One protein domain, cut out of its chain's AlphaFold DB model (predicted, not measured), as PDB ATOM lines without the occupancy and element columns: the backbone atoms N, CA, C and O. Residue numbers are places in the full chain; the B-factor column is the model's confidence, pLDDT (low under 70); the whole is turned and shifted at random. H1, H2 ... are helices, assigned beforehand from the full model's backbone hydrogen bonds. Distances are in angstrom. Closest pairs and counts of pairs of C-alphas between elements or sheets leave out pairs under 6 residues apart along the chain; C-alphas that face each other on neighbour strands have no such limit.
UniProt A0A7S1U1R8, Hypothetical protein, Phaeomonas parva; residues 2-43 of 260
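Overview. This is residues 2 to 43 of the 260 residues of the protein "Hypothetical protein" of Phaeomonas parva (UniProt A0A7S1U1R8). One long helix, H2, makes most of the longest axis, and the long loop before it bends round like an open hook to a short helix, H1, set off from H2. The printed part has 42 residues, with two named helices in the order H1, H2, no named strand, and the class all helix. It is loose, with a radius of gyration of the C-alphas of 12.3 A, and only just flat, spanning 36 by 19 by 11 A.

Along the chain. H2, residues 21 to 37, runs 24.0 A from C-alpha 21 at (144.315, 305.176, 200.448) to C-alpha 37 at (164.528, 313.318, 210.615). H1, residues 4 to 9, begins at C-alpha 4 at (149.731, 301.269, 213.684).

Arrangement. H2 and H1 are apart, with no C-alpha of the one within 8 A of the other. In both helices every O i to N i+4 pair is within hydrogen-bond range. Residues 28 to 43, of which 28 to 37 belong to H2, stand free, as do residues 17 to 22.

Size, cuts and confidence. The C-alphas farthest apart, those of Lys 12 and Pro 43, are 37.6 A apart. The link from H1 to H2 is long, 11 residues. The printed part has no cut. Its mean pLDDT is 73.1; residues 2 to 4, 7, 16 and 37 to 43 are under 70.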
ATOM      1  N   ARG A   2     154.480 301.718 216.952       48.66
ATOM      2  CA  ARG A   2     154.220 300.421 217.631       48.66
ATOM      3  C   ARG A   2     152.777 299.886 217.619       48.66
ATOM      4  O   ARG A   2     152.602 298.695 217.813       48.66
ATOM      5  N   ILE A   3     151.770 300.733 217.410       55.62
ATOM      6  CA  ILE A   3     150.355 300.312 217.357       55.62
ATOM      7  C   ILE A   3     149.877 300.189 215.904       55.62
ATOM      8  O   ILE A   3     149.262 299.195 215.532       55.62
ATOM      9  N   ILE A   4     150.217 301.173 215.067       62.25
ATOM     10  CA  ILE A   4     149.731 301.269 213.684       62.25
ATOM     11  C   ILE A   4     150.393 300.230 212.770       62.25
ATOM     12  O   ILE A   4     149.693 299.572 212.004       62.25
ATOM     13  N   GLU A   5     151.708 300.013 212.875       72.62
ATOM     14  CA  GLU A   5     152.415 299.083 211.980       72.62
ATOM     15  C   GLU A   5     151.968 297.619 212.145       72.62
ATOM     16  O   GLU A   5     151.656 296.982 211.136       72.62
ATOM     17  N   PRO A   6     151.816 297.075 213.372       75.56
ATOM     18  CA  PRO A   6     151.267 295.731 213.540       75.56
ATOM     19  C   PRO A   6     149.841 295.586 212.999       75.56
ATOM     20  O   PRO A   6     149.498 294.539 212.455       75.56
ATOM     21  N   MET A   7     149.005 296.624 213.119       65.88
ATOM     22  CA  MET A   7     147.656 296.610 212.549       65.88
ATOM     23  C   MET A   7     147.694 296.652 211.019       65.88
ATOM     24  O   MET A   7     146.988 295.864 210.395       65.88
ATOM     25  N   ARG A   8     148.554 297.485 210.416       70.62
ATOM     26  CA  ARG A   8     148.750 297.568 208.958       70.62
ATOM     27  C   ARG A   8     149.153 296.219 208.362       70.62
ATOM     28  O   ARG A   8     148.583 295.810 207.356       70.62
ATOM     29  N   VAL A   9     150.091 295.520 209.003       74.81
ATOM     30  CA  VAL A   9     150.575 294.192 208.574       74.81
ATOM     31  C   VAL A   9     149.471 293.130 208.653       74.81
ATOM     32  O   VAL A   9     149.440 292.211 207.839       74.81
ATOM     33  N   ARG A  10     148.533 293.258 209.600       78.19
ATOM     34  CA  ARG A  10     147.414 292.317 209.793       78.19
ATOM     35  C   ARG A  10     146.244 292.523 208.824       78.19
ATOM     36  O   ARG A  10     145.300 291.734 208.842       78.19
ATOM     37  N   LEU A  11     146.257 293.570 207.999       72.88
ATOM     38  CA  LEU A  11     145.155 293.842 207.078       72.88
ATOM     39  C   LEU A  11     145.140 292.850 205.913       72.88
ATOM     40  O   LEU A  11     146.109 292.718 205.171       72.88
ATOM     41  N   LYS A  12     143.979 292.223 205.682       78.38
ATOM     42  CA  LYS A  12     143.743 291.337 204.525       78.38
ATOM     43  C   LYS A  12     143.848 292.064 203.178       78.38
ATOM     44  O   LYS A  12     144.082 291.432 202.153       78.38
ATOM     45  N   LYS A  13     143.633 293.382 203.171       78.88
ATOM     46  CA  LYS A  13     143.703 294.242 201.988       78.88
ATOM     47  C   LYS A  13     144.721 295.358 202.240       78.88
ATOM     48  O   LYS A  13     144.600 296.035 203.260       78.88
ATOM     49  N   PRO A  14     145.680 295.599 201.328       74.94
ATOM     50  CA  PRO A  14     146.606 296.717 201.465       74.94
ATOM     51  C   PRO A  14     145.860 298.051 201.565       74.94
ATOM     52  O   PRO A  14     144.932 298.292 200.790       74.94
ATOM     53  N   LEU A  15     146.284 298.929 202.480       70.50
ATOM     54  CA  LEU A  15     145.622 300.216 202.740       70.50
ATOM     55  C   LEU A  15     145.459 301.081 201.482       70.50
ATOM     56  O   LEU A  15     144.392 301.655 201.281       70.50
ATOM     57  N   HIS A  16     146.448 301.083 200.582       68.12
ATOM     58  CA  HIS A  16     146.391 301.819 199.309       68.12
ATOM     59  C   HIS A  16     145.264 301.353 198.362       68.12
ATOM     60  O   HIS A  16     144.941 302.041 197.398       68.12
ATOM     61  N   LYS A  17     144.645 300.191 198.620       73.75
ATOM     62  CA  LYS A  17     143.494 299.670 197.862       73.75
ATOM     63  C   LYS A  17     142.152 299.939 198.554       73.75
ATOM     64  O   LYS A  17     141.115 299.486 198.066       73.75
ATOM     65  N   THR A  18     142.154 300.574 199.721       77.56
ATOM     66  CA  THR A  18     140.945 300.879 200.502       77.56
ATOM     67  C   THR A  18     140.473 302.312 200.254       77.56
ATOM     68  O   THR A  18     141.105 303.059 199.510       77.56
ATOM     69  N   THR A  19     139.355 302.702 200.869       76.31
ATOM     70  CA  THR A  19     138.847 304.081 200.817       76.31
ATOM     71  C   THR A  19     139.766 305.078 201.519       76.31
ATOM     72  O   THR A  19     139.741 306.245 201.155       76.31
ATOM     73  N   ILE A  20     140.624 304.619 202.439       76.06
ATOM     74  CA  ILE A  20     141.590 305.454 203.171       76.06
ATOM     75  C   ILE A  20     142.976 305.499 202.506       76.06
ATOM     76  O   ILE A  20     144.004 305.665 203.164       76.06
ATOM     77  N   ARG A  21     143.044 305.251 201.191       75.69
ATOM     78  CA  ARG A  21     144.315 305.176 200.448       75.69
ATOM     79  C   ARG A  21     145.113 306.479 200.510       75.69
ATOM     80  O   ARG A  21     146.337 306.425 200.549       75.69
ATOM     81  N   ASN A  22     144.421 307.618 200.534       76.62
ATOM     82  CA  ASN A  22     145.059 308.927 200.560       76.62
ATOM     83  C   ASN A  22     145.674 309.149 201.943       76.62
ATOM     84  O   ASN A  22     146.867 309.405 202.044       76.62
ATOM     85  N   GLU A  23     144.903 308.945 203.010       81.31
ATOM     86  CA  GLU A  23     145.344 309.031 204.405       81.31
ATOM     87  C   GLU A  23     146.505 308.076 204.686       81.31
ATOM     88  O   GLU A  23     147.448 308.434 205.388       81.31
ATOM     89  N   ALA A  24     146.473 306.877 204.100       80.62
ATOM     90  CA  ALA A  24     147.580 305.937 204.175       80.62
ATOM     91  C   ALA A  24     148.844 306.466 203.478       80.62
ATOM     92  O   ALA A  24     149.930 306.302 204.027       80.62
ATOM     93  N   ALA A  25     148.723 307.120 202.317       81.25
ATOM     94  CA  ALA A  25     149.859 307.751 201.642       81.25
ATOM     95  C   ALA A  25     150.452 308.895 202.485       81.25
ATOM     96  O   ALA A  25     151.663 308.922 202.704       81.25
ATOM     97  N   TYR A  26     149.603 309.764 203.053       87.50
ATOM     98  CA  TYR A  26     150.025 310.810 203.995       87.50
ATOM     99  C   TYR A  26     150.745 310.217 205.212       87.50
ATOM    100  O   TYR A  26     151.836 310.658 205.564       87.50
ATOM    101  N   TYR A  27     150.166 309.185 205.833       87.00
ATOM    102  CA  TYR A  27     150.765 308.508 206.982       87.00
ATOM    103  C   TYR A  27     152.142 307.921 206.656       87.00
ATOM    104  O   TYR A  27     153.080 308.115 207.429       87.00
ATOM    105  N   CYS A  28     152.271 307.213 205.529       85.88
ATOM    106  CA  CYS A  28     153.532 306.607 205.107       85.88
ATOM    107  C   CYS A  28     154.618 307.664 204.887       85.88
ATOM    108  O   CYS A  28     155.705 307.521 205.446       85.88
ATOM    109  N   CYS A  29     154.299 308.737 204.159       89.62
ATOM    110  CA  CYS A  29     155.223 309.844 203.922       89.62
ATOM    111  C   CYS A  29     155.668 310.485 205.249       89.62
ATOM    112  O   CYS A  29     156.864 310.581 205.518       89.62
ATOM    113  N   ILE A  30     154.727 310.808 206.149       90.12
ATOM    114  CA  ILE A  30     155.047 311.352 207.481       90.12
ATOM    115  C   ILE A  30     155.946 310.388 208.265       90.12
ATOM    116  O   ILE A  30     156.939 310.815 208.849       90.12
ATOM    117  N   ALA A  31     155.625 309.093 208.285       87.94
ATOM    118  CA  ALA A  31     156.398 308.100 209.025       87.94
ATOM    119  C   ALA A  31     157.836 307.974 208.497       87.94
ATOM    120  O   ALA A  31     158.768 307.894 209.300       87.94
ATOM    121  N   GLN A  32     158.024 307.992 207.175       87.81
ATOM    122  CA  GLN A  32     159.346 307.975 206.548       87.81
ATOM    123  C   GLN A  32     160.120 309.262 206.832       87.81
ATOM    124  O   GLN A  32     161.257 309.189 207.292       87.81
ATOM    125  N   VAL A  33     159.496 310.433 206.657       87.31
ATOM    126  CA  VAL A  33     160.121 311.726 206.977       87.31
ATOM    127  C   VAL A  33     160.534 311.764 208.446       87.31
ATOM    128  O   VAL A  33     161.668 312.130 208.746       87.31
ATOM    129  N   MET A  34     159.674 311.326 209.370       84.50
ATOM    130  CA  MET A  34     160.017 311.238 210.792       84.50
ATOM    131  C   MET A  34     161.178 310.272 211.056       84.50
ATOM    132  O   MET A  34     162.032 310.583 211.879       84.50
ATOM    133  N   ALA A  35     161.238 309.128 210.369       82.69
ATOM    134  CA  ALA A  35     162.331 308.168 210.523       82.69
ATOM    135  C   ALA A  35     163.682 308.720 210.030       82.69
ATOM    136  O   ALA A  35     164.705 308.461 210.658       82.69
ATOM    137  N   LEU A  36     163.673 309.510 208.953       78.50
ATOM    138  CA  LEU A  36     164.856 310.189 208.408       78.50
ATOM    139  C   LEU A  36     165.308 311.373 209.271       78.50
ATOM    140  O   LEU A  36     166.494 311.658 209.380       78.50
ATOM    141  N   THR A  37     164.341 312.062 209.876       68.38
ATOM    142  CA  THR A  37     164.528 313.318 210.615       68.38
ATOM    143  C   THR A  37     164.905 313.109 212.078       68.38
ATOM    144  O   THR A  37     165.681 313.873 212.643       68.38
ATOM    145  N   PHE A  38     164.339 312.077 212.705       64.75
ATOM    146  CA  PHE A  38     164.580 311.745 214.103       64.75
ATOM    147  C   PHE A  38     165.285 310.388 214.260       64.75
ATOM    148  O   PHE A  38     164.797 309.546 215.028       64.75
ATOM    149  N   PRO A  39     166.427 310.113 213.589       54.06
ATOM    150  CA  PRO A  39     167.252 308.995 214.012       54.06
ATOM    151  C   PRO A  39     167.706 309.282 215.446       54.06
ATOM    152  O   PRO A  39     168.009 310.427 215.787       54.06
ATOM    153  N   ARG A  40     167.762 308.246 216.290       51.50
ATOM    154  CA  ARG A  40     168.225 308.370 217.684       51.50
ATOM    155  C   ARG A  40     169.590 309.075 217.795       51.50
ATOM    156  O   ARG A  40     169.819 309.712 218.814       51.50
ATOM    157  N   ASP A  41     170.384 309.047 216.716       49.66
ATOM    158  CA  ASP A  41     171.737 309.604 216.600       49.66
ATOM    159  C   ASP A  41     171.982 310.399 215.278       49.66
ATOM    160  O   ASP A  41     173.112 310.486 214.806       49.66
ATOM    161  N   GLY A  42     170.934 310.935 214.625       42.47
ATOM    162  CA  GLY A  42     171.005 311.568 213.285       42.47
ATOM    163  C   GLY A  42     171.167 313.101 213.261       42.47
ATOM    164  O   GLY A  42     170.996 313.745 214.296       42.47
ATOM    165  N   PRO A  43     171.492 313.706 212.093       43.44
ATOM    166  CA  PRO A  43     171.973 315.085 211.998       43.44
ATOM    167  C   PRO A  43     170.936 316.130 212.436       43.44
ATOM    168  O   PRO A  43     169.738 316.010 212.195       43.44
TER     169      PRO A  43